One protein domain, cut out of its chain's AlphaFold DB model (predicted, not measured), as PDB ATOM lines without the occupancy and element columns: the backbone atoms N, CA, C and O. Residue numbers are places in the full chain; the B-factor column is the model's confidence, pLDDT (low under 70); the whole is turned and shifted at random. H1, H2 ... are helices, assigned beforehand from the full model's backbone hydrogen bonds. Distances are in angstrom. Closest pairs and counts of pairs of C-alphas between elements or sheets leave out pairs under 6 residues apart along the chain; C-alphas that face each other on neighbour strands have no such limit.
ATOM      1  N   HIS A  16     239.479 226.385 229.254       93.81
ATOM      2  CA  HIS A  16     239.034 226.037 230.604       93.81
ATOM      3  C   HIS A  16     239.797 226.802 231.689       93.81
ATOM      4  O   HIS A  16     239.195 227.267 232.658       93.81
ATOM      5  N   ALA A  17     241.110 226.975 231.522       94.88
ATOM      6  CA  ALA A  17     241.920 227.742 232.463       94.88
ATOM      7  C   ALA A  17     241.492 229.217 232.488       94.88
ATOM      8  O   ALA A  17     241.313 229.783 233.564       94.88
ATOM      9  N   LEU A  18     241.263 229.820 231.318       94.62
ATOM     10  CA  LEU A  18     240.736 231.180 231.210       94.62
ATOM     11  C   LEU A  18     239.366 231.297 231.879       94.62
ATOM     12  O   LEU A  18     239.166 232.230 232.650       94.62
ATOM     13  N   SER A  19     238.454 230.348 231.641       96.31
ATOM     14  CA  SER A  19     237.137 230.335 232.291       96.31
ATOM     15  C   SER A  19     237.272 230.384 233.810       96.31
ATOM     16  O   SER A  19     236.737 231.291 234.435       96.31
ATOM     17  N   HIS A  20     238.071 229.491 234.397       95.75
ATOM     18  CA  HIS A  20     238.269 229.458 235.845       95.75
ATOM     19  C   HIS A  20     238.909 230.733 236.404       95.75
ATOM     20  O   HIS A  20     238.559 231.156 237.505       95.75
ATOM     21  N   LEU A  21     239.829 231.363 235.665       93.44
ATOM     22  CA  LEU A  21     240.417 232.640 236.073       93.44
ATOM     23  C   LEU A  21     239.369 233.759 236.094       93.44
ATOM     24  O   LEU A  21     239.309 234.508 237.066       93.44
ATOM     25  N   PHE A  22     238.529 233.859 235.059       93.38
ATOM     26  CA  PHE A  22     237.450 234.850 235.015       93.38
ATOM     27  C   PHE A  22     236.373 234.584 236.066       93.38
ATOM     28  O   PHE A  22     235.933 235.528 236.717       93.38
ATOM     29  N   ASP A  23     236.003 233.323 236.289       94.69
ATOM     30  CA  ASP A  23     235.060 232.938 237.341       94.69
ATOM     31  C   ASP A  23     235.597 233.352 238.717       94.69
ATOM     32  O   ASP A  23     234.892 233.995 239.493       94.69
ATOM     33  N   ALA A  24     236.874 233.073 238.996       90.94
ATOM     34  CA  ALA A  24     237.518 233.487 240.238       90.94
ATOM     35  C   ALA A  24     237.556 235.017 240.385       90.94
ATOM     36  O   ALA A  24     237.215 235.530 241.449       90.94
ATOM     37  N   ILE A  25     237.917 235.759 239.330       84.06
ATOM     38  CA  ILE A  25     237.868 237.233 239.328       84.06
ATOM     39  C   ILE A  25     236.441 237.722 239.621       84.06
ATOM     40  O   ILE A  25     236.265 238.635 240.425       84.06
ATOM     41  N   GLY A  26     235.426 237.104 239.016       87.50
ATOM     42  CA  GLY A  26     234.020 237.432 239.237       87.50
ATOM     43  C   GLY A  26     233.571 237.193 240.680       87.50
ATOM     44  O   GLY A  26     232.932 238.063 241.274       87.50
ATOM     45  N   GLU A  27     233.942 236.058 241.275       91.31
ATOM     46  CA  GLU A  27     233.651 235.749 242.680       91.31
ATOM     47  C   GLU A  27     234.352 236.723 243.637       91.31
ATOM     48  O   GLU A  27     233.714 237.269 244.541       91.31
ATOM     49  N   TYR A  28     235.629 237.039 243.404       82.88
ATOM     50  CA  TYR A  28     236.325 238.066 244.186       82.88
ATOM     51  C   TYR A  28     235.706 239.457 244.009       82.88
ATOM     52  O   TYR A  28     235.635 240.217 244.974       82.88
ATOM     53  N   GLY A  29     235.178 239.775 242.825       82.31
ATOM     54  CA  GLY A  29     234.424 241.004 242.582       82.31
ATOM     55  C   GLY A  29     233.159 241.111 243.441       82.31
ATOM     56  O   GLY A  29     232.865 242.184 243.972       82.31
ATOM     57  N   LYS A  30     232.442 240.000 243.654       89.81
ATOM     58  CA  LYS A  30     231.291 239.954 244.575       89.81
ATOM     59  C   LYS A  30     231.729 240.192 246.021       89.81
ATOM     60  O   LYS A  30     231.170 241.057 246.691       89.81
ATOM     61  N   ILE A  31     232.784 239.500 246.467       86.00
ATOM     62  CA  ILE A  31     233.358 239.667 247.815       86.00
ATOM     63  C   ILE A  31     233.795 241.119 248.053       86.00
ATOM     64  O   ILE A  31     233.567 241.677 249.133       86.00
ATOM     65  N   LEU A  32     234.404 241.745 247.045       80.44
ATOM     66  CA  LEU A  32     234.826 243.141 247.084       80.44
ATOM     67  C   LEU A  32     233.628 244.083 247.254       80.44
ATOM     68  O   LEU A  32     233.648 244.930 248.147       80.44
ATOM     69  N   SER A  33     232.575 243.905 246.452       83.38
ATOM     70  CA  SER A  33     231.337 244.692 246.545       83.38
ATOM     71  C   SER A  33     230.683 244.565 247.926       83.38
ATOM     72  O   SER A  33     230.335 245.569 248.550       83.38
ATOM     73  N   ASP A  34     230.570 243.347 248.456       83.62
ATOM     74  CA  ASP A  34     229.992 243.105 249.784       83.62
ATOM     75  C   ASP A  34     230.821 243.761 250.900       83.62
ATOM     76  O   ASP A  34     230.282 244.349 251.850       83.62
ATOM     77  N   SER A  35     232.148 243.717 250.764       78.12
ATOM     78  CA  SER A  35     233.077 244.361 251.695       78.12
ATOM     79  C   SER A  35     232.956 245.888 251.648       78.12
ATOM     80  O   SER A  35     232.929 246.532 252.698       78.12
ATOM     81  N   GLN A  36     232.805 246.481 250.461       78.38
ATOM     82  CA  GLN A  36     232.591 247.923 250.289       78.38
ATOM     83  C   GLN A  36     231.269 248.386 250.910       78.38
ATOM     84  O   GLN A  36     231.258 249.355 251.671       78.38
ATOM     85  N   ILE A  37     230.176 247.653 250.670       83.56
ATOM     86  CA  ILE A  37     228.869 247.921 251.291       83.56
ATOM     87  C   ILE A  37     228.978 247.860 252.820       83.56
ATOM     88  O   ILE A  37     228.376 248.668 253.528       83.56
ATOM     89  N   THR A  38     229.751 246.907 253.347       79.94
ATOM     90  CA  THR A  38     229.981 246.774 254.791       79.94
ATOM     91  C   THR A  38     230.699 247.998 255.360       79.94
ATOM     92  O   THR A  38     230.247 248.554 256.360       79.94
ATOM     93  N   VAL A  39     231.763 248.471 254.704       79.75
ATOM     94  CA  VAL A  39     232.481 249.692 255.109       79.75
ATOM     95  C   VAL A  39     231.571 250.918 255.047       79.75
ATOM     96  O   VAL A  39     231.561 251.719 255.980       79.75
ATOM     97  N   GLU A  40     230.770 251.063 253.990       83.56
ATOM     98  CA  GLU A  40     229.840 252.186 253.854       83.56
ATOM     99  C   GLU A  40     228.788 252.193 254.973       83.56
ATOM    100  O   GLU A  40     228.510 253.238 255.561       83.56
ATOM    101  N   LYS A  41     228.236 251.023 255.323       83.31
ATOM    102  CA  LYS A  41     227.297 250.883 256.446       83.31
ATOM    103  C   LYS A  41     227.943 251.245 257.782       83.31
ATOM    104  O   LYS A  41     227.310 251.935 258.580       83.31
ATOM    105  N   LEU A  42     229.182 250.806 258.023       77.06
ATOM    106  CA  LEU A  42     229.921 251.144 259.244       77.06
ATOM    107  C   LEU A  42     230.149 252.657 259.356       77.06
ATOM    108  O   LEU A  42     229.851 253.229 260.402       77.06
ATOM    109  N   LYS A  43     230.570 253.314 258.267       76.75
ATOM    110  CA  LYS A  43     230.750 254.775 258.222       76.75
ATOM    111  C   LYS A  43     229.444 255.530 258.467       76.75
ATOM    112  O   LYS A  43     229.388 256.376 259.349       76.75
ATOM    113  N   LYS A  44     228.356 255.155 257.786       78.88
ATOM    114  CA  LYS A  44     227.036 255.771 258.016       78.88
ATOM    115  C   LYS A  44     226.546 255.593 259.451       78.88
ATOM    116  O   LYS A  44     225.921 256.495 259.998       78.88
ATOM    117  N   SER A  45     226.812 254.439 260.066       74.19
ATOM    118  CA  SER A  45     226.473 254.217 261.474       74.19
ATOM    119  C   SER A  45     227.297 255.107 262.407       74.19
ATOM    120  O   SER A  45     226.758 255.575 263.407       74.19
ATOM    121  N   GLN A  46     228.576 255.337 262.101       73.44
ATOM    122  CA  GLN A  46     229.443 256.249 262.851       73.44
ATOM    123  C   GLN A  46     228.941 257.695 262.747       73.44
ATOM    124  O   GLN A  46     228.791 258.353 263.776       73.44
ATOM    125  N   ASP A  47     228.600 258.147 261.539       74.00
ATOM    126  CA  ASP A  47     228.050 259.485 261.292       74.00
ATOM    127  C   ASP A  47     226.705 259.673 262.005       74.00
ATOM    128  O   ASP A  47     226.525 260.634 262.748       74.00
ATOM    129  N   PHE A  48     225.786 258.707 261.881       71.19
ATOM    130  CA  PHE A  48     224.488 258.751 262.558       71.19
ATOM    131  C   PHE A  48     224.623 258.799 264.082       71.19
ATOM    132  O   PHE A  48     223.915 259.563 264.738       71.19
ATOM    133  N   LEU A  49     225.510 257.985 264.664       65.38
ATOM    134  CA  LEU A  49     225.768 258.035 266.100       65.38
ATOM    135  C   LEU A  49     226.334 259.399 266.490       65.38
ATOM    136  O   LEU A  49     225.845 259.990 267.450       65.38
ATOM    137  N   SER A  50     227.304 259.919 265.735       63.31
ATOM    138  CA  SER A  50     227.856 261.258 265.948       63.31
ATOM    139  C   SER A  50     226.756 262.324 265.949       63.31
ATOM    140  O   SER A  50     226.663 263.098 266.899       63.31
ATOM    141  N   ASP A  51     225.865 262.307 264.959       65.62
ATOM    142  CA  ASP A  51     224.738 263.236 264.863       65.62
ATOM    143  C   ASP A  51     223.753 263.071 266.029       65.62
ATOM    144  O   ASP A  51     223.360 264.054 266.658       65.62
ATOM    145  N   LEU A  52     223.386 261.837 266.386       60.12
ATOM    146  CA  LEU A  52     222.493 261.556 267.515       60.12
ATOM    147  C   LEU A  52     223.072 262.075 268.841       60.12
ATOM    148  O   LEU A  52     222.323 262.563 269.690       60.12
ATOM    149  N   PHE A  53     224.396 261.999 269.006       56.19
ATOM    150  CA  PHE A  53     225.098 262.576 270.151       56.19
ATOM    151  C   PHE A  53     225.136 264.112 270.109       56.19
ATOM    152  O   PHE A  53     225.116 264.725 271.169       56.19
ATOM    153  N   MET A  54     225.132 264.746 268.933       56.09
ATOM    154  CA  MET A  54     225.122 266.212 268.803       56.09
ATOM    155  C   MET A  54     223.732 266.846 268.950       56.09
ATOM    156  O   MET A  54     223.619 267.960 269.459       56.09
ATOM    157  N   TYR A  55     222.660 266.155 268.547       55.47
ATOM    158  CA  TYR A  55     221.299 266.713 268.554       55.47
ATOM    159  C   TYR A  55     220.530 266.533 269.872       55.47
ATOM    160  O   TYR A  55     219.527 267.212 270.091       55.47
ATOM    161  N   ARG A  56     220.961 265.632 270.762       51.00
ATOM    162  CA  ARG A  56     220.199 265.274 271.973       51.00
ATOM    163  C   ARG A  56     220.280 266.307 273.114       51.00
ATOM    164  O   ARG A  56     219.498 266.210 274.057       51.00
ATOM    165  N   ASP A  57     221.151 267.310 273.008       52.03
ATOM    166  CA  ASP A  57     221.554 268.180 274.126       52.03
ATOM    167  C   ASP A  57     221.063 269.629 274.066       52.03
ATOM    168  O   ASP A  57     221.725 270.549 274.549       52.03
ATOM    169  N   GLN A  58     219.869 269.879 273.536       50.34
ATOM    170  CA  GLN A  58     219.281 271.212 273.647       50.34
ATOM    171  C   GLN A  58     217.896 271.152 274.295       50.34
ATOM    172  O   GLN A  58     217.076 270.303 273.957       50.34
ATOM    173  N   TRP A  59     217.670 272.103 275.213       49.53
ATOM    174  CA  TRP A  59     216.394 272.542 275.810       49.53
ATOM    175  C   TRP A  59     215.989 271.939 277.180       49.53
ATOM    176  O   TRP A  59     215.171 271.028 277.266       49.53
ATOM    177  N   SER A  60     216.462 272.546 278.287       49.66
ATOM    178  CA  SER A  60     215.735 272.549 279.578       49.66
ATOM    179  C   SER A  60     216.098 273.749 280.492       49.66
ATOM    180  O   SER A  60     217.283 274.048 280.646       49.66
ATOM    181  N   PRO A  61     215.120 274.414 281.154       49.59
ATOM    182  CA  PRO A  61     215.328 275.607 281.997       49.59
ATOM    183  C   PRO A  61     216.052 275.411 283.349       49.59
ATOM    184  O   PRO A  61     216.367 276.401 284.003       49.59
ATOM    185  N   ASN A  62     216.345 274.180 283.793       53.16
ATOM    186  CA  ASN A  62     217.019 273.904 285.083       53.16
ATOM    187  C   ASN A  62     218.546 273.713 284.940       53.16
ATOM    188  O   ASN A  62     219.135 272.755 285.451       53.16
ATOM    189  N   ALA A  63     219.194 274.636 284.225       49.22
ATOM    190  CA  ALA A  63     220.527 274.462 283.651       49.22
ATOM    191  C   ALA A  63     221.626 274.028 284.643       49.22
ATOM    192  O   ALA A  63     222.355 273.106 284.322       49.22
ATOM    193  N   ASN A  64     221.740 274.574 285.860       53.78
ATOM    194  CA  ASN A  64     222.943 274.350 286.690       53.78
ATOM    195  C   ASN A  64     223.032 272.983 287.407       53.78
ATOM    196  O   ASN A  64     224.123 272.423 287.509       53.78
ATOM    197  N   HIS A  65     221.924 272.415 287.901       52.06
ATOM    198  CA  HIS A  65     221.950 271.078 288.532       52.06
ATOM    199  C   HIS A  65     222.070 269.975 287.478       52.06
ATOM    200  O   HIS A  65     222.841 269.025 287.632       52.06
ATOM    201  N   HIS A  66     221.355 270.151 286.367       48.84
ATOM    202  CA  HIS A  66     221.499 269.276 285.219       48.84
ATOM    203  C   HIS A  66     222.867 269.432 284.573       48.84
ATOM    204  O   HIS A  66     223.380 268.420 284.145       48.84
ATOM    205  N   TYR A  67     223.517 270.602 284.611       50.47
ATOM    206  CA  TYR A  67     224.868 270.803 284.077       50.47
ATOM    207  C   TYR A  67     225.918 269.939 284.776       50.47
ATOM    208  O   TYR A  67     226.734 269.323 284.111       50.47
ATOM    209  N   ALA A  68     225.897 269.812 286.105       57.38
ATOM    210  CA  ALA A  68     226.874 268.969 286.804       57.38
ATOM    211  C   ALA A  68     226.654 267.463 286.551       57.38
ATOM    212  O   ALA A  68     227.614 266.704 286.407       57.38
ATOM    213  N   GLN A  69     225.394 267.018 286.483       59.41
ATOM    214  CA  GLN A  69     225.058 265.640 286.098       59.41
ATOM    215  C   GLN A  69     225.324 265.383 284.610       59.41
ATOM    216  O   GLN A  69     225.769 264.299 284.248       59.41
ATOM    217  N   TYR A  70     225.092 266.391 283.776       58.91
ATOM    218  CA  TYR A  70     225.379 266.425 282.353       58.91
ATOM    219  C   TYR A  70     226.874 266.306 282.114       58.91
ATOM    220  O   TYR A  70     227.254 265.371 281.444       58.91
ATOM    221  N   MET A  71     227.718 267.124 282.751       60.31
ATOM    222  CA  MET A  71     229.178 267.062 282.622       60.31
ATOM    223  C   MET A  71     229.744 265.696 283.031       60.31
ATOM    224  O   MET A  71     230.597 265.143 282.348       60.31
ATOM    225  N   LYS A  72     229.228 265.091 284.111       71.31
ATOM    226  CA  LYS A  72     229.608 263.717 284.490       71.31
ATOM    227  C   LYS A  72     229.138 262.677 283.474       71.31
ATOM    228  O   LYS A  72     229.813 261.671 283.263       71.31
ATOM    229  N   ARG A  73     227.966 262.889 282.875       63.94
ATOM    230  CA  ARG A  73     227.397 261.992 281.871       63.94
ATOM    231  C   ARG A  73     228.084 262.162 280.521       63.94
ATOM    232  O   ARG A  73     228.342 261.150 279.896       63.94
ATOM    233  N   THR A  74     228.435 263.371 280.103       60.78
ATOM    234  CA  THR A  74     229.227 263.631 278.900       60.78
ATOM    235  C   THR A  74     230.626 263.078 279.059       60.78
ATOM    236  O   THR A  74     231.059 262.393 278.158       60.78
ATOM    237  N   GLU A  75     231.294 263.213 280.208       73.00
ATOM    238  CA  GLU A  75     232.590 262.547 280.430       73.00
ATOM    239  C   GLU A  75     232.510 261.012 280.329       73.00
ATOM    240  O   GLU A  75     233.413 260.378 279.781       73.00
ATOM    241  N   ALA A  76     231.445 260.395 280.853       71.88
ATOM    242  CA  ALA A  76     231.218 258.955 280.713       71.88
ATOM    243  C   ALA A  76     230.888 258.567 279.261       71.88
ATOM    244  O   ALA A  76     231.442 257.604 278.740       71.88
ATOM    245  N   LEU A  77     230.046 259.357 278.592       64.31
ATOM    246  CA  LEU A  77     229.665 259.161 277.194       64.31
ATOM    247  C   LEU A  77     230.832 259.411 276.233       64.31
ATOM    248  O   LEU A  77     230.931 258.729 275.224       64.31
ATOM    249  N   GLU A  78     231.736 260.338 276.534       67.31
ATOM    250  CA  GLU A  78     232.954 260.598 275.764       67.31
ATOM    251  C   GLU A  78     233.882 259.383 275.847       67.31
ATOM    252  O   GLU A  78     234.433 258.952 274.839       67.31
ATOM    253  N   LYS A  79     234.004 258.769 277.034       74.94
ATOM    254  CA  LYS A  79     234.759 257.519 277.215       74.94
ATOM    255  C   LYS A  79     234.127 256.363 276.442       74.94
ATOM    256  O   LYS A  79     234.833 255.701 275.688       74.94
ATOM    257  N   GLU A  80     232.811 256.176 276.556       68.56
ATOM    258  CA  GLU A  80     232.074 255.157 275.792       68.56
ATOM    259  C   GLU A  80     232.178 255.396 274.277       68.56
ATOM    260  O   GLU A  80     232.374 254.453 273.515       68.56
ATOM    261  N   LYS A  81     232.122 256.656 273.828       67.88
ATOM    262  CA  LYS A  81     232.313 257.049 272.427       67.88
ATOM    263  C   LYS A  81     233.723 256.732 271.951       67.88
ATOM    264  O   LYS A  81     233.871 256.195 270.863       67.88
ATOM    265  N   VAL A  82     234.751 257.042 272.738       71.06
ATOM    266  CA  VAL A  82     236.149 256.745 272.392       71.06
ATOM    267  C   VAL A  82     236.383 255.236 272.319       71.06
ATOM    268  O   VAL A  82     237.064 254.773 271.409       71.06
ATOM    269  N   GLU A  83     235.806 254.451 273.226       71.12
ATOM    270  CA  GLU A  83     235.899 252.985 273.196       71.12
ATOM    271  C   GLU A  83     235.127 252.376 272.013       71.12
ATOM    272  O   GLU A  83     235.659 251.522 271.299       71.12
ATOM    273  N   ALA A  84     233.909 252.855 271.740       65.62
ATOM    274  CA  ALA A  84     233.103 252.418 270.601       65.62
ATOM    275  C   ALA A  84     233.707 252.839 269.249       65.62
ATOM    276  O   ALA A  84     233.657 252.068 268.288       65.62
ATOM    277  N   ALA A  85     234.302 254.034 269.177       67.12
ATOM    278  CA  ALA A  85     235.024 254.520 268.007       67.12
ATOM    279  C   ALA A  85     236.256 253.654 267.743       67.12
ATOM    280  O   ALA A  85     236.381 253.143 266.640       67.12
ATOM    281  N   LYS A  86     237.072 253.356 268.764       74.50
ATOM    282  CA  LYS A  86     238.225 252.447 268.630       74.50
ATOM    283  C   LYS A  86     237.835 251.085 268.054       74.50
ATOM    284  O   LYS A  86     238.412 250.653 267.063       74.50
ATOM    285  N   GLY A  87     236.809 250.439 268.612       76.50
ATOM    286  CA  GLY A  87     236.350 249.137 268.114       76.50
ATOM    287  C   GLY A  87     235.699 249.182 266.723       76.50
ATOM    288  O   GLY A  87     235.589 248.150 266.061       76.50
ATOM    289  N   THR A  88     235.240 250.352 266.270       76.00
ATOM    290  CA  THR A  88     234.685 250.549 264.920       76.00
ATOM    291  C   THR A  88     235.786 250.872 263.914       76.00
ATOM    292  O   THR A  88     235.781 250.306 262.822       76.00
ATOM    293  N   ASP A  89     236.757 251.697 264.297       80.75
ATOM    294  CA  ASP A  89     237.929 252.042 263.494       80.75
ATOM    295  C   ASP A  89     238.760 250.788 263.190       80.75
ATOM    296  O   ASP A  89     239.077 250.542 262.029       80.75
ATOM    297  N   GLU A  90     238.988 249.916 264.180       83.69
ATOM    298  CA  GLU A  90     239.646 248.612 263.980       83.69
ATOM    299  C   GLU A  90     238.888 247.720 262.978       83.69
ATOM    300  O   GLU A  90     239.490 247.029 262.149       83.69
ATOM    301  N   LYS A  91     237.547 247.735 263.006       81.25
ATOM    302  CA  LYS A  91     236.717 246.979 262.049       81.25
ATOM    303  C   LYS A  91     236.792 247.564 260.643       81.25
ATOM    304  O   LYS A  91     236.835 246.799 259.680       81.25
ATOM    305  N   ILE A  92     236.791 248.891 260.519       79.62
ATOM    306  CA  ILE A  92     236.949 249.582 259.235       79.62
ATOM    307  C   ILE A  92     238.335 249.281 258.662       79.62
ATOM    308  O   ILE A  92     238.429 248.892 257.502       79.62
ATOM    309  N   GLU A  93     239.390 249.385 259.467       82.62
ATOM    310  CA  GLU A  93     240.760 249.068 259.063       82.62
ATOM    311  C   GLU A  93     240.878 247.613 258.592       82.62
ATOM    312  O   GLU A  93     241.336 247.354 257.479       82.62
ATOM    313  N   SER A  94     240.371 246.658 259.378       82.19
ATOM    314  CA  SER A  94     240.356 245.241 258.999       82.19
ATOM    315  C   SER A  94     239.604 244.989 257.684       82.19
ATOM    316  O   SER A  94     240.056 244.209 256.841       82.19
ATOM    317  N   ALA A  95     238.474 245.668 257.469       77.94
ATOM    318  CA  ALA A  95     237.712 245.565 256.229       77.94
ATOM    319  C   ALA A  95     238.459 246.175 255.029       77.94
ATOM    320  O   ALA A  95     238.448 245.587 253.947       77.94
ATOM    321  N   LEU A  96     239.151 247.303 255.210       77.69
ATOM    322  CA  LEU A  96     239.979 247.922 254.170       77.69
ATOM    323  C   LEU A  96     241.180 247.045 253.796       77.69
ATOM    324  O   LEU A  96     241.463 246.882 252.611       77.69
ATOM    325  N   LEU A  97     241.834 246.414 254.775       80.06
ATOM    326  CA  LEU A  97     242.910 245.448 254.525       80.06
ATOM    327  C   LEU A  97     242.413 244.251 253.701       80.06
ATOM    328  O   LEU A  97     243.063 243.836 252.742       80.06
ATOM    329  N   ARG A  98     241.223 243.726 254.025       78.06
ATOM    330  CA  ARG A  98     240.582 242.655 253.245       78.06
ATOM    331  C   ARG A  98     240.285 243.082 251.810       78.06
ATOM    332  O   ARG A  98     240.578 242.317 250.889       78.06
ATOM    333  N   ILE A  99     239.758 244.292 251.617       74.94
ATOM    334  CA  ILE A  99     239.534 244.884 250.290       74.94
ATOM    335  C   ILE A  99     240.849 244.933 249.504       74.94
ATOM    336  O   ILE A  99     240.899 244.408 248.395       74.94
ATOM    337  N   GLY A 100     241.918 245.471 250.099       74.69
ATOM    338  CA  GLY A 100     243.242 245.543 249.473       74.69
ATOM    339  C   GLY A 100     243.754 244.172 249.029       74.69
ATOM    340  O   GLY A 100     244.043 243.973 247.852       74.69
ATOM    341  N   SER A 101     243.742 243.185 249.931       76.81
ATOM    342  CA  SER A 101     244.185 241.814 249.623       76.81
ATOM    343  C   SER A 101     243.353 241.135 248.522       76.81
ATOM    344  O   SER A 101     243.868 240.341 247.731       76.81
ATOM    345  N   THR A 102     242.062 241.472 248.436       76.06
ATOM    346  CA  THR A 102     241.157 240.955 247.403       76.06
ATOM    347  C   THR A 102     241.496 241.565 246.046       76.06
ATOM    348  O   THR A 102     241.620 240.836 245.065       76.06
ATOM    349  N   VAL A 103     241.719 242.881 245.992       81.25
ATOM    350  CA  VAL A 103     242.136 243.583 244.769       81.25
ATOM    351  C   VAL A 103     243.490 243.068 244.276       81.25
ATOM    352  O   VAL A 103     243.627 242.766 243.093       81.25
ATOM    353  N   GLU A 104     244.470 242.879 245.160       80.88
ATOM    354  CA  GLU A 104     245.775 242.300 244.803       80.88
ATOM    355  C   GLU A 104     245.647 240.883 244.225       80.88
ATOM    356  O   GLU A 104     246.299 240.538 243.230       80.88
ATOM    357  N   SER A 105     244.765 240.069 244.810       80.69
ATOM    358  CA  SER A 105     244.471 238.718 244.325       80.69
ATOM    359  C   SER A 105     243.843 238.757 242.931       80.69
ATOM    360  O   SER A 105     244.296 238.056 242.025       80.69
ATOM    361  N   MET A 106     242.859 239.635 242.717       85.00
ATOM    362  CA  MET A 106     242.234 239.850 241.409       85.00
ATOM    363  C   MET A 106     243.243 240.339 240.363       85.00
ATOM    364  O   MET A 106     243.263 239.822 239.247       85.00
ATOM    365  N   SER A 107     244.121 241.280 240.715       83.38
ATOM    366  CA  SER A 107     245.190 241.748 239.828       83.38
ATOM    367  C   SER A 107     246.180 240.639 239.470       83.38
ATOM    368  O   SER A 107     246.647 240.570 238.333       83.38
ATOM    369  N   SER A 108     246.466 239.724 240.395       82.19
ATOM    370  CA  SER A 108     247.319 238.559 240.129       82.19
ATOM    371  C   SER A 108     246.650 237.564 239.173       82.19
ATOM    372  O   SER A 108     247.292 237.074 238.243       82.19
ATOM    373  N   LEU A 109     245.345 237.316 239.331       84.50
ATOM    374  CA  LEU A 109     244.565 236.509 238.385       84.50
ATOM    375  C   LEU A 109     244.510 237.167 236.999       84.50
ATOM    376  O   LEU A 109     244.712 236.495 235.987       84.50
ATOM    377  N   ALA A 110     244.325 238.486 236.940       86.44
ATOM    378  CA  ALA A 110     244.370 239.240 235.692       86.44
ATOM    379  C   ALA A 110     245.748 239.141 235.011       86.44
ATOM    380  O   ALA A 110     245.829 238.960 233.796       86.44
ATOM    381  N   ALA A 111     246.843 239.173 235.778       85.75
ATOM    382  CA  ALA A 111     248.186 238.941 235.245       85.75
ATOM    383  C   ALA A 111     248.334 237.530 234.640       85.75
ATOM    384  O   ALA A 111     248.966 237.379 233.593       85.75
ATOM    385  N   ALA A 112     247.709 236.508 235.237       92.88
ATOM    386  CA  ALA A 112     247.684 235.152 234.683       92.88
ATOM    387  C   ALA A 112     246.908 235.075 233.353       92.88
ATOM    388  O   ALA A 112     247.379 234.443 232.406       92.88
ATOM    389  N   VAL A 113     245.776 235.782 233.237       93.00
ATOM    390  CA  VAL A 113     245.034 235.913 231.967       93.00
ATOM    391  C   VAL A 113     245.919 236.548 230.887       93.00
ATOM    392  O   VAL A 113     246.060 235.999 229.791       93.00
ATOM    393  N   LEU A 114     246.592 237.659 231.207       92.75
ATOM    394  CA  LEU A 114     247.509 238.340 230.284       92.75
ATOM    395  C   LEU A 114     248.720 237.467 229.908       92.75
ATOM    396  O   LEU A 114     249.212 237.531 228.780       92.75
ATOM    397  N   GLN A 115     249.192 236.616 230.822       95.62
ATOM    398  CA  GLN A 115     250.262 235.655 230.558       95.62
ATOM    399  C   GLN A 115     249.841 234.597 229.527       95.62
ATOM    400  O   GLN A 115     250.617 234.321 228.608       95.62
ATOM    401  N   ILE A 116     248.627 234.042 229.634       95.62
ATOM    402  CA  ILE A 116     248.075 233.105 228.638       95.62
ATOM    403  C   ILE A 116     247.932 233.805 227.282       95.62
ATOM    404  O   ILE A 116     248.411 233.294 226.268       95.62
ATOM    405  N   ALA A 117     247.358 235.011 227.271       94.94
ATOM    406  CA  ALA A 117     247.196 235.825 226.069       94.94
ATOM    407  C   ALA A 117     248.535 236.075 225.349       94.94
ATOM    408  O   ALA A 117     248.683 235.798 224.156       94.94
ATOM    409  N   LYS A 118     249.561 236.519 226.088       94.94
ATOM    410  CA  LYS A 118     250.911 236.723 225.546       94.94
ATOM    411  C   LYS A 118     251.504 235.424 225.001       94.94
ATOM    412  O   LYS A 118     252.207 235.457 223.985       94.94
ATOM    413  N   GLN A 119     251.281 234.296 225.677       94.19
ATOM    414  CA  GLN A 119     251.805 233.001 225.246       94.19
ATOM    415  C   GLN A 119     251.182 232.560 223.917       94.19
ATOM    416  O   GLN A 119     251.926 232.156 223.025       94.19
ATOM    417  N   ALA A 120     249.869 232.728 223.744       93.06
ATOM    418  CA  ALA A 120     249.184 232.441 222.485       93.06
ATOM    419  C   ALA A 120     249.766 233.257 221.316       93.06
ATOM    420  O   ALA A 120     250.156 232.693 220.293       93.06
ATOM    421  N   ILE A 121     249.943 234.571 221.508       92.44
ATOM    422  CA  ILE A 121     250.556 235.457 220.503       92.44
ATOM    423  C   ILE A 121     251.997 235.021 220.194       92.44
ATOM    424  O   ILE A 121     252.406 234.958 219.034       92.44
ATOM    425  N   SER A 122     252.776 234.693 221.230       92.56
ATOM    426  CA  SER A 122     254.180 234.283 221.075       92.56
ATOM    427  C   SER A 122     254.324 232.982 220.289       92.56
ATOM    428  O   SER A 122     255.276 232.848 219.523       92.56
ATOM    429  N   LEU A 123     253.401 232.035 220.477       91.94
ATOM    430  CA  LEU A 123     253.390 230.779 219.735       91.94
ATOM    431  C   LEU A 123     253.113 231.006 218.250       91.94
ATOM    432  O   LEU A 123     253.724 230.325 217.442       91.94
ATOM    433  N   SER A 124     252.260 231.966 217.878       89.88
ATOM    434  CA  SER A 124     251.976 232.232 216.460       89.88
ATOM    435  C   SER A 124     253.103 233.003 215.757       89.88
ATOM    436  O   SER A 124     253.511 232.643 214.650       89.88
ATOM    437  N   HIS A 125     253.669 234.018 216.426       88.81
ATOM    438  CA  HIS A 125     254.545 235.015 215.786       88.81
ATOM    439  C   HIS A 125     256.020 234.961 216.205       88.81
ATOM    440  O   HIS A 125     256.817 235.774 215.741       88.81
ATOM    441  N   SER A 126     256.407 234.044 217.099       84.19
ATOM    442  CA  SER A 126     257.776 233.928 217.641       84.19
ATOM    443  C   SER A 126     258.310 235.214 218.300       84.19
ATOM    444  O   SER A 126     259.516 235.446 218.355       84.19
ATOM    445  N   GLY A 127     257.424 236.073 218.810       84.56
ATOM    446  CA  GLY A 127     257.785 237.376 219.366       84.56
ATOM    447  C   GLY A 127     256.588 238.315 219.435       84.56
ATOM    448  O   GLY A 127     255.450 237.865 219.315       84.56
ATOM    449  N   LYS A 128     256.846 239.609 219.665       88.56
ATOM    450  CA  LYS A 128     255.814 240.656 219.639       88.56
ATOM    451  C   LYS A 128     255.550 241.036 218.183       88.56
ATOM    452  O   LYS A 128     256.423 241.673 217.588       88.56
ATOM    453  N   PRO A 129     254.411 240.644 217.589       88.81
ATOM    454  CA  PRO A 129     254.137 240.976 216.203       88.81
ATOM    455  C   PRO A 129     253.743 242.446 216.065       88.81
ATOM    456  O   PRO A 129     253.187 243.052 216.981       88.81
ATOM    457  N   SER A 130     253.982 243.003 214.883       86.88
ATOM    458  CA  SER A 130     253.378 244.266 214.467       86.88
ATOM    459  C   SER A 130     252.204 243.945 213.547       86.88
ATOM    460  O   SER A 130     252.398 243.670 212.366       86.88
ATOM    461  N   LEU A 131     250.989 243.915 214.104       85.94
ATOM    462  CA  LEU A 131     249.759 243.707 213.335       85.94
ATOM    463  C   LEU A 131     249.006 245.044 213.222       85.94
ATOM    464  O   LEU A 131     248.302 245.424 214.158       85.94
ATOM    465  N   PRO A 132     249.132 245.777 212.099       78.31
ATOM    466  CA  PRO A 132     248.519 247.100 211.947       78.31
ATOM    467  C   PRO A 132     246.985 247.060 211.906       78.31
ATOM    468  O   PRO A 132     246.345 248.073 212.173       78.31
ATOM    469  N   LEU A 133     246.403 245.899 211.589       82.25
ATOM    470  CA  LEU A 133     244.956 245.668 211.552       82.25
ATOM    471  C   LEU A 133     244.387 245.137 212.876       82.25
ATOM    472  O   LEU A 133     243.186 244.899 212.964       82.25
ATOM    473  N   ALA A 134     245.224 244.927 213.897       89.62
ATOM    474  CA  ALA A 134     244.735 244.484 215.194       89.62
ATOM    475  C   ALA A 134     243.832 245.550 215.834       89.62
ATOM    476  O   ALA A 134     244.045 246.754 215.652       89.62
ATOM    477  N   ARG A 135     242.850 245.091 216.619       93.62
ATOM    478  CA  ARG A 135     241.963 245.950 217.410       93.62
ATOM    479  C   ARG A 135     242.781 246.982 218.195       93.62
ATOM    480  O   ARG A 135     243.842 246.665 218.740       93.62
ATOM    481  N   LYS A 136     242.281 248.216 218.253       94.00
ATOM    482  CA  LYS A 136     242.873 249.278 219.071       94.00
ATOM    483  C   LYS A 136     242.191 249.388 220.428       94.00
ATOM    484  O   LYS A 136     240.985 249.181 220.529       94.00
ATOM    485  N   ILE A 137     242.980 249.750 221.430       91.38
ATOM    486  CA  ILE A 137     242.575 250.076 222.795       91.38
ATOM    487  C   ILE A 137     243.069 251.504 223.042       91.38
ATOM    488  O   ILE A 137     244.274 251.739 223.165       91.38
ATOM    489  N   GLY A 138     242.154 252.474 222.969       90.81
ATOM    490  CA  GLY A 138     242.524 253.885 222.836       90.81
ATOM    491  C   GLY A 138     243.358 254.127 221.570       90.81
ATOM    492  O   GLY A 138     242.968 253.751 220.461       90.81
ATOM    493  N   SER A 139     244.533 254.727 221.734       93.00
ATOM    494  CA  SER A 139     245.504 254.970 220.662       93.00
ATOM    495  C   SER A 139     246.402 253.764 220.344       93.00
ATOM    496  O   SER A 139     247.075 253.754 219.308       93.00
ATOM    497  N   GLN A 140     246.400 252.730 221.191       93.56
ATOM    498  CA  GLN A 140     247.364 251.628 221.160       93.56
ATOM    499  C   GLN A 140     246.795 250.364 220.505       93.56
ATOM    500  O   GLN A 140     245.588 250.157 220.454       93.56
ATOM    501  N   SER A 141     247.667 249.481 220.012       95.06
ATOM    502  CA  SER A 141     247.265 248.136 219.573       95.06
ATOM    503  C   SER A 141     246.951 247.254 220.782       95.06
ATOM    504  O   SER A 141     247.681 247.290 221.772       95.06
ATOM    505  N   ILE A 142     245.944 246.383 220.676       95.62
ATOM    506  CA  ILE A 142     245.656 245.353 221.685       95.62
ATOM    507  C   ILE A 142     246.885 244.485 222.010       95.62
ATOM    508  O   ILE A 142     247.082 244.097 223.158       95.62
ATOM    509  N   ILE A 143     247.768 244.242 221.034       95.12
ATOM    510  CA  ILE A 143     249.018 243.500 221.249       95.12
ATOM    511  C   ILE A 143     249.940 244.261 222.200       95.12
ATOM    512  O   ILE A 143     250.561 243.643 223.058       95.12
ATOM    513  N   GLU A 144     250.040 245.586 222.059       95.56
ATOM    514  CA  GLU A 144     250.858 246.427 222.940       95.56
ATOM    515  C   GLU A 144     250.366 246.315 224.383       95.56
ATOM    516  O   GLU A 144     251.155 246.034 225.283       95.56
ATOM    517  N   VAL A 145     249.049 246.441 224.572       95.38
ATOM    518  CA  VAL A 145     248.399 246.387 225.886       95.38
ATOM    519  C   VAL A 145     248.548 245.009 226.530       95.38
ATOM    520  O   VAL A 145     248.953 244.924 227.686       95.38
ATOM    521  N   ILE A 146     248.310 243.919 225.791       95.94
ATOM    522  CA  ILE A 146     248.509 242.551 226.303       95.94
ATOM    523  C   ILE A 146     249.974 242.334 226.693       95.94
ATOM    524  O   ILE A 146     250.275 241.813 227.769       95.94
ATOM    525  N   TRP A 147     250.899 242.725 225.817       95.00
ATOM    526  CA  TRP A 147     252.316 242.424 225.984       95.00
ATOM    527  C   TRP A 147     252.934 243.201 227.140       95.00
ATOM    528  O   TRP A 147     253.558 242.614 228.029       95.00
ATOM    529  N   GLU A 148     252.762 244.520 227.143       95.00
ATOM    530  CA  GLU A 148     253.314 245.365 228.194       95.00
ATOM    531  C   GLU A 148     252.500 245.261 229.486       95.00
ATOM    532  O   GLU A 148     253.077 245.365 230.565       95.00
ATOM    533  N   GLY A 149     251.201 244.955 229.415       93.38
ATOM    534  CA  GLY A 149     250.386 244.687 230.596       93.38
ATOM    535  C   GLY A 149     250.812 243.418 231.326       93.38
ATOM    536  O   GLY A 149     250.933 243.412 232.548       93.38
ATOM    537  N   ARG A 150     251.158 242.360 230.586       94.94
ATOM    538  CA  ARG A 150     251.806 241.177 231.162       94.94
ATOM    539  C   ARG A 150     253.161 241.528 231.780       94.94
ATOM    540  O   ARG A 150     253.475 241.049 232.866       94.94
ATOM    541  N   ASN A 151     253.980 242.336 231.101       94.19
ATOM    542  CA  ASN A 151     255.276 242.761 231.644       94.19
ATOM    543  C   ASN A 151     255.118 243.578 232.933       94.19
ATOM    544  O   ASN A 151     255.930 243.405 233.837       94.19
ATOM    545  N   HIS A 152     254.074 244.409 233.036       92.69
ATOM    546  CA  HIS A 152     253.698 245.081 234.282       92.69
ATOM    547  C   HIS A 152     253.418 244.063 235.383       92.69
ATOM    548  O   HIS A 152     254.064 244.099 236.420       92.69
ATOM    549  N   GLY A 153     252.530 243.097 235.133       90.38
ATOM    550  CA  GLY A 153     252.158 242.082 236.125       90.38
ATOM    551  C   GLY A 153     253.321 241.233 236.643       90.38
ATOM    552  O   GLY A 153     253.257 240.740 237.763       90.38
ATOM    553  N   MET A 154     254.395 241.083 235.864       90.69
ATOM    554  CA  MET A 154     255.602 240.364 236.288       90.69
ATOM    555  C   MET A 154     256.619 241.209 237.058       90.69
ATOM    556  O   MET A 154     257.416 240.631 237.786       90.69
ATOM    557  N   HIS A 155     256.648 242.525 236.841       91.12
ATOM    558  CA  HIS A 155     257.732 243.408 237.296       91.12
ATOM    559  C   HIS A 155     257.210 244.653 238.036       91.12
ATOM    560  O   HIS A 155     257.888 245.679 238.095       91.12
ATOM    561  N   TRP A 156     255.977 244.615 238.548       87.62
ATOM    562  CA  TRP A 156     255.352 245.764 239.213       87.62
ATOM    563  C   TRP A 156     256.042 246.129 240.539       87.62
ATOM    564  O   TRP A 156     255.963 247.278 240.975       87.62
ATOM    565  N   ASP A 157     256.731 245.170 241.154       86.88
ATOM    566  CA  ASP A 157     257.427 245.259 242.439       86.88
ATOM    567  C   ASP A 157     258.867 245.798 242.329       86.88
ATOM    568  O   ASP A 157     259.433 246.243 243.326       86.88
ATOM    569  N   GLU A 158     259.443 245.867 241.122       86.88
ATOM    570  CA  GLU A 158     260.803 246.384 240.860       86.88
ATOM    571  C   GLU A 158     260.942 247.909 241.087       86.88
ATOM    572  O   GLU A 158     261.998 248.504 240.866       86.88
ATOM    573  N   GLY A 159     259.874 248.578 241.530       74.12
ATOM    574  CA  GLY A 159     259.862 249.979 241.954       74.12
ATOM    575  C   GLY A 159     259.725 251.005 240.825       74.12
ATOM    576  O   GLY A 159     259.113 252.052 241.047       74.12
ATOM    577  N   ALA A 160     260.231 250.722 239.620       84.00
ATOM    578  CA  ALA A 160     260.085 251.591 238.450       84.00
ATOM    579  C   ALA A 160     259.696 250.797 237.186       84.00
ATOM    580  O   ALA A 160     260.480 249.967 236.723       84.00
ATOM    581  N   PRO A 161     258.531 251.079 236.566       88.12
ATOM    582  CA  PRO A 161     258.150 250.439 235.314       88.12
ATOM    583  C   PRO A 161     259.142 250.761 234.196       88.12
ATOM    584  O   PRO A 161     259.613 251.893 234.049       88.12
ATOM    585  N   ARG A 162     259.413 249.772 233.342       92.31
ATOM    586  CA  ARG A 162     260.210 249.972 232.123       92.31
ATOM    587  C   ARG A 162     259.542 251.006 231.216       92.31
ATOM    588  O   ARG A 162     258.320 251.114 231.192       92.31
ATOM    589  N   ALA A 163     260.333 251.699 230.395       94.12
ATOM    590  CA  ALA A 163     259.846 252.790 229.542       94.12
ATOM    591  C   ALA A 163     258.626 252.415 228.676       94.12
ATOM    592  O   ALA A 163     257.700 253.209 228.563       94.12
ATOM    593  N   LYS A 164     258.594 251.194 228.120       94.50
ATOM    594  CA  LYS A 164     257.460 250.702 227.316       94.50
ATOM    595  C   LYS A 164     256.193 250.487 228.142       94.50
ATOM    596  O   LYS A 164     255.124 250.911 227.729       94.50
ATOM    597  N   VAL A 165     256.329 249.889 229.326       94.38
ATOM    598  CA  VAL A 165     255.211 249.688 230.258       94.38
ATOM    599  C   VAL A 165     254.668 251.033 230.717       94.38
ATOM    600  O   VAL A 165     253.465 251.250 230.667       94.38
ATOM    601  N   LYS A 166     255.554 251.963 231.090       94.12
ATOM    602  CA  LYS A 166     255.159 253.314 231.487       94.12
ATOM    603  C   LYS A 166     254.401 254.031 230.368       94.12
ATOM    604  O   LYS A 166     253.315 254.528 230.614       94.12
ATOM    605  N   ALA A 167     254.935 254.028 229.144       95.38
ATOM    606  CA  ALA A 167     254.271 254.647 227.999       95.38
ATOM    607  C   ALA A 167     252.889 254.033 227.731       95.38
ATOM    608  O   ALA A 167     251.942 254.765 227.455       95.38
ATOM    609  N   MET A 168     252.767 252.708 227.855       95.62
ATOM    610  CA  MET A 168     251.491 252.015 227.698       95.62
ATOM    611  C   MET A 168     250.483 252.415 228.779       95.62
ATOM    612  O   MET A 168     249.346 252.739 228.441       95.62
ATOM    613  N   LEU A 169     250.897 252.453 230.052       92.31
ATOM    614  CA  LEU A 169     250.047 252.874 231.169       92.31
ATOM    615  C   LEU A 169     249.618 254.339 231.031       92.31
ATOM    616  O   LEU A 169     248.430 254.629 231.135       92.31
ATOM    617  N   ASP A 170     250.558 255.242 230.743       94.38
ATOM    618  CA  ASP A 170     250.293 256.674 230.566       94.38
ATOM    619  C   ASP A 170     249.283 256.908 229.427       94.38
ATOM    620  O   ASP A 170     248.359 257.712 229.561       94.38
ATOM    621  N   ALA A 171     249.408 256.166 228.321       94.44
ATOM    622  CA  ALA A 171     248.469 256.239 227.207       94.44
ATOM    623  C   ALA A 171     247.084 255.674 227.562       94.44
ATOM    624  O   ALA A 171     246.082 256.271 227.183       94.44
ATOM    625  N   LEU A 172     246.987 254.585 228.334       89.44
ATOM    626  CA  LEU A 172     245.683 254.094 228.800       89.44
ATOM    627  C   LEU A 172     244.995 255.095 229.741       89.44
ATOM    628  O   LEU A 172     243.785 255.297 229.636       89.44
ATOM    629  N   VAL A 173     245.748 255.740 230.637       90.62
ATOM    630  CA  VAL A 173     245.218 256.801 231.511       90.62
ATOM    631  C   VAL A 173     244.684 257.959 230.670       90.62
ATOM    632  O   VAL A 173     243.571 258.422 230.907       90.62
ATOM    633  N   LEU A 174     245.449 258.406 229.671       93.44
ATOM    634  CA  LEU A 174     245.065 259.522 228.810       93.44
ATOM    635  C   LEU A 174     243.845 259.201 227.936       93.44
ATOM    636  O   LEU A 174     242.927 260.013 227.841       93.44
ATOM    637  N   ASP A 175     243.839 258.030 227.299       92.31
ATOM    638  CA  ASP A 175     242.848 257.682 226.280       92.31
ATOM    639  C   ASP A 175     241.537 257.166 226.881       92.31
ATOM    640  O   ASP A 175     240.466 257.390 226.321       92.31
ATOM    641  N   MET A 176     241.619 256.437 227.997       84.38
ATOM    642  CA  MET A 176     240.481 255.724 228.586       84.38
ATOM    643  C   MET A 176     240.102 256.231 229.978       84.38
ATOM    644  O   MET A 176     239.091 255.796 230.524       84.38
ATOM    645  N   GLY A 177     240.896 257.130 230.569       84.44
ATOM    646  CA  GLY A 177     240.637 257.649 231.910       84.44
ATOM    647  C   GLY A 177     240.740 256.583 233.001       84.44
ATOM    648  O   GLY A 177     240.085 256.714 234.036       84.44
ATOM    649  N   ILE A 178     241.507 255.508 232.777       80.62
ATOM    650  CA  ILE A 178     241.673 254.466 233.794       80.62
ATOM    651  C   ILE A 178     242.521 254.971 234.962       80.62
ATOM    652  O   ILE A 178     243.460 255.747 234.785       80.62
ATOM    653  N   THR A 179     242.224 254.479 236.162       79.69
ATOM    654  CA  THR A 179     243.035 254.753 237.350       79.69
ATOM    655  C   THR A 179     244.190 253.761 237.421       79.69
ATOM    656  O   THR A 179     243.974 252.549 237.483       79.69
ATOM    657  N   ILE A 180     245.415 254.289 237.421       80.12
ATOM    658  CA  ILE A 180     246.648 253.529 237.636       80.12
ATOM    659  C   ILE A 180     247.250 253.952 238.969       80.12
ATOM    660  O   ILE A 180     247.547 255.126 239.191       80.12
ATOM    661  N   GLU A 181     247.445 252.982 239.851       80.25
ATOM    662  CA  GLU A 181     248.059 253.191 241.153       80.25
ATOM    663  C   GLU A 181     249.566 252.909 241.082       80.25
ATOM    664  O   GLU A 181     250.036 251.940 240.478       80.25
ATOM    665  N   ALA A 182     250.364 253.796 241.678       76.56
ATOM    666  CA  ALA A 182     251.812 253.635 241.700       76.56
ATOM    667  C   ALA A 182     252.217 252.509 242.662       76.56
ATOM    668  O   ALA A 182     251.700 252.428 243.772       76.56
ATOM    669  N   LYS A 183     253.215 251.704 242.266       79.94
ATOM    670  CA  LYS A 183     253.755 250.572 243.050       79.94
ATOM    671  C   LYS A 183     252.745 249.453 243.341       79.94
ATOM    672  O   LYS A 183     252.949 248.686 244.274       79.94
ATOM    673  N   THR A 184     251.688 249.342 242.546       81.94
ATOM    674  CA  THR A 184     250.718 248.252 242.651       81.94
ATOM    675  C   THR A 184     250.619 247.480 241.340       81.94
ATOM    676  O   THR A 184     251.036 247.919 240.255       81.94
ATOM    677  N   ASN A 185     250.054 246.282 241.435       83.56
ATOM    678  CA  ASN A 185     249.716 245.500 240.265       83.56
ATOM    679  C   ASN A 185     248.421 246.045 239.629       83.56
ATOM    680  O   ASN A 185     247.327 245.856 240.158       83.56
ATOM    681  N   ASN A 186     248.554 246.676 238.461       84.31
ATOM    682  CA  ASN A 186     247.457 247.303 237.723       84.31
ATOM    683  C   ASN A 186     246.836 246.368 236.670       84.31
ATOM    684  O   ASN A 186     246.059 246.815 235.829       84.31
ATOM    685  N   CYS A 187     247.169 245.071 236.673       86.44
ATOM    686  CA  CYS A 187     246.669 244.136 235.666       86.44
ATOM    687  C   CYS A 187     245.144 244.023 235.648       86.44
ATOM    688  O   CYS A 187     244.592 243.818 234.571       86.44
ATOM    689  N   LEU A 188     244.456 244.205 236.781       87.19
ATOM    690  CA  LEU A 188     242.992 244.244 236.800       87.19
ATOM    691  C   LEU A 188     242.444 245.439 236.001       87.19
ATOM    692  O   LEU A 188     241.557 245.261 235.171       87.19
ATOM    693  N   SER A 189     243.014 246.634 236.187       85.31
ATOM    694  CA  SER A 189     242.648 247.832 235.417       85.31
ATOM    695  C   SER A 189     242.954 247.665 233.928       85.31
ATOM    696  O   SER A 189     242.151 248.051 233.082       85.31
ATOM    697  N   ILE A 190     244.089 247.043 233.596       85.44
ATOM    698  CA  ILE A 190     244.479 246.746 232.208       85.44
ATOM    699  C   ILE A 190     243.507 245.747 231.571       85.44
ATOM    700  O   ILE A 190     243.093 245.937 230.432       85.44
ATOM    701  N   LEU A 191     243.106 244.706 232.303       85.19
ATOM    702  CA  LEU A 191     242.106 243.744 231.839       85.19
ATOM    703  C   LEU A 191     240.748 244.424 231.601       85.19
ATOM    704  O   LEU A 191     240.094 244.155 230.596       85.19
ATOM    705  N   GLY A 192     240.371 245.364 232.473       85.38
ATOM    706  CA  GLY A 192     239.208 246.229 232.271       85.38
ATOM    707  C   GLY A 192     239.314 247.090 231.009       85.38
ATOM    708  O   GLY A 192     238.341 247.198 230.267       85.38
ATOM    709  N   ALA A 193     240.497 247.639 230.713       85.31
ATOM    710  CA  ALA A 193     240.757 248.415 229.498       85.31
ATOM    711  C   ALA A 193     240.682 247.572 228.209       85.31
ATOM    712  O   ALA A 193     240.318 248.088 227.156       85.31
ATOM    713  N   LEU A 194     240.985 246.272 228.282       88.31
ATOM    714  CA  LEU A 194     240.773 245.326 227.177       88.31
ATOM    715  C   LEU A 194     239.290 245.001 226.938       88.31
ATOM    716  O   LEU A 194     238.950 244.389 225.928       88.31
ATOM    717  N   GLU A 195     238.414 245.407 227.862       90.12
ATOM    718  CA  GLU A 195     236.986 245.085 227.877       90.12
ATOM    719  C   GLU A 195     236.702 243.576 227.957       90.12
ATOM    720  O   GLU A 195     235.622 243.119 227.585       90.12
ATOM    721  N   TRP A 196     237.652 242.789 228.471       90.31
ATOM    722  CA  TRP A 196     237.473 241.352 228.664       90.31
ATOM    723  C   TRP A 196     236.709 241.094 229.957       90.31
ATOM    724  O   TRP A 196     237.268 241.186 231.051       90.31
ATOM    725  N   LYS A 197     235.418 240.777 229.836       89.62
ATOM    726  CA  LYS A 197     234.548 240.482 230.984       89.62
ATOM    727  C   LYS A 197     234.469 238.989 231.262       89.62
ATOM    728  O   LYS A 197     234.235 238.592 232.400       89.62
ATOM    729  N   CYS A 198     234.662 238.172 230.234       92.25
ATOM    730  CA  CYS A 198     234.660 236.723 230.329       92.25
ATOM    731  C   CYS A 198     235.723 236.090 229.422       92.25
ATOM    732  O   CYS A 198     236.329 236.748 228.571       92.25
ATOM    733  N   SER A 199     235.920 234.779 229.580       94.81
ATOM    734  CA  SER A 199     236.855 234.004 228.756       94.81
ATOM    735  C   SER A 199     236.531 234.088 227.265       94.81
ATOM    736  O   SER A 199     237.452 234.147 226.454       94.81
ATOM    737  N   ALA A 200     235.249 234.154 226.895       94.88
ATOM    738  CA  ALA A 200     234.823 234.244 225.502       94.88
ATOM    739  C   ALA A 200     235.301 235.539 224.821       94.88
ATOM    740  O   ALA A 200     235.747 235.478 223.674       94.88
ATOM    741  N   ASP A 201     235.277 236.675 225.529       94.25
ATOM    742  CA  ASP A 201     235.767 237.962 225.011       94.25
ATOM    743  C   ASP A 201     237.267 237.873 224.701       94.25
ATOM    744  O   ASP A 201     237.710 238.173 223.591       94.25
ATOM    745  N   ALA A 202     238.038 237.362 225.668       94.00
ATOM    746  CA  ALA A 202     239.478 237.187 225.528       94.00
ATOM    747  C   ALA A 202     239.827 236.219 224.387       94.00
ATOM    748  O   ALA A 202     240.704 236.499 223.572       94.00
ATOM    749  N   ILE A 203     239.123 235.088 224.288       94.50
ATOM    750  CA  ILE A 203     239.340 234.095 223.228       94.50
ATOM    751  C   ILE A 203     238.979 234.665 221.854       94.50
ATOM    752  O   ILE A 203     239.672 234.367 220.881       94.50
ATOM    753  N   SER A 204     237.917 235.469 221.753       94.25
ATOM    754  CA  SER A 204     237.515 236.106 220.497       94.25
ATOM    755  C   SER A 204     238.615 237.023 219.967       94.25
ATOM    756  O   SER A 204     239.041 236.858 218.824       94.25
ATOM    757  N   ASP A 205     239.147 237.903 220.822       93.94
ATOM    758  CA  ASP A 205     240.260 238.778 220.454       93.94
ATOM    759  C   ASP A 205     241.520 237.967 220.122       93.94
ATOM    760  O   ASP A 205     242.165 238.206 219.102       93.94
ATOM    761  N   LEU A 206     241.862 236.956 220.928       93.38
ATOM    762  CA  LEU A 206     243.066 236.150 220.709       93.38
ATOM    763  C   LEU A 206     243.013 235.335 219.414       93.38
ATOM    764  O   LEU A 206     244.035 235.225 218.742       93.38
ATOM    765  N   LYS A 207     241.847 234.823 219.011       92.50
ATOM    766  CA  LYS A 207     241.680 234.118 217.729       92.50
ATOM    767  C   LYS A 207     241.975 235.005 216.518       92.50
ATOM    768  O   LYS A 207     242.380 234.485 215.488       92.50
ATOM    769  N   LEU A 208     241.784 236.321 216.627       91.06
ATOM    770  CA  LEU A 208     242.119 237.271 215.558       91.06
ATOM    771  C   LEU A 208     243.616 237.607 215.506       91.06
ATOM    772  O   LEU A 208     244.099 238.122 214.499       91.06
ATOM    773  N   LEU A 209     244.341 237.360 216.599       88.94
ATOM    774  CA  LEU A 209     245.765 237.672 216.736       88.94
ATOM    775  C   LEU A 209     246.676 236.475 216.449       88.94
ATOM    776  O   LEU A 209     247.889 236.664 216.332       88.94
ATOM    777  N   VAL A 210     246.118 235.268 216.386       85.56
ATOM    778  CA  VAL A 210     246.834 233.992 216.271       85.56
ATOM    779  C   VAL A 210     246.780 233.438 214.856       85.56
ATOM    780  O   VAL A 210     245.724 233.523 214.204       85.56
TER     781      VAL A 210
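Overview. This is residues 16 to 210 of the 210 residues of an uncharacterized protein of Marinobacter sp. LV10R510-11A (UniProt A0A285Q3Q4). A long helical hairpin, H1 and H2, makes the longest axis, and a small head of four shorter helices, H3 to H6, gathers at the end away from its turn. In the head, H3 and H5 pack on the last part of H2, H4 packs on H3, and H6 packs on H2 near its end; at the other end the turn, residues 58 to 69, sticks out alone. The printed part has 195 residues with six named helices, H1 to H6 in chain order, and no named strand; its class is all helix. It is extended, a rod spanning 87 by 33 by 27 A, with a radius of gyration of the C-alphas of 25.5 A.

Along the chain. H1, residues 16 to 55, is 58.4 A long and begins with C-alpha 16 at (239.034, 226.037, 230.604). H2, residues 63 to 125, is 85.6 A long, with a kink of 33 degrees near residue 70, and ends with C-alpha 125 at (254.545, 235.015, 215.786). H3 is residues 142 to 155, H4 residues 163 to 176 and H5 residues 187 to 193. H6, residues 199 to 209, ends with C-alpha 209 at (245.765, 237.672, 216.736).

Arrangement. H2 is the hub, touching four helices. H1 and H2 form a hairpin at a shallow tilt of 15 degrees, opposite ways; H2 touches H1 with residues 85 to 113 alone, the closest C-alphas being those of Ile 25 and Met 106, 5.5 A apart. H2 touches H3 with residues 107 to 118 alone, at a steep tilt of 60 degrees, closest at the C-alphas of Ala 111 and Gly 153, 5.1 A. H5 touches H2 about perpendicular, at 77 degrees, closest at the C-alphas of Ser 107 and Leu 188, 4.5 A. H3 and H5 touch at a shallow tilt of 17 degrees, opposite ways, the C-alphas of Gly 153 and Cys 187 being closest at 5.9 A. H4 touches H3, closest at the C-alphas of Glu 148 and Val 165, 5.2 A, and is apart from H2. H6 touches H2, closest at the C-alphas of Ile 121 and Leu 209, 6.5 A, and only just touches H1, with 3 pairs of C-alphas within 8 A, closest at Ser 19 and Ser 199, 5.1 A. In H1, H3, H4 and H5 every O i to N i+4 pair is within hydrogen-bond range; in H2 58 of 59 are, in H6 6 of 7.

Size, cuts and confidence. The two C-alphas farthest apart, those of Asn 62 and Ser 126, are 88.4 A apart. The printed part has no cut, and its link from H2 to H3 is long, 16 residues. The mean pLDDT of the printed part is 82.1; 31 residues are under 70, among them residues 49 to 71.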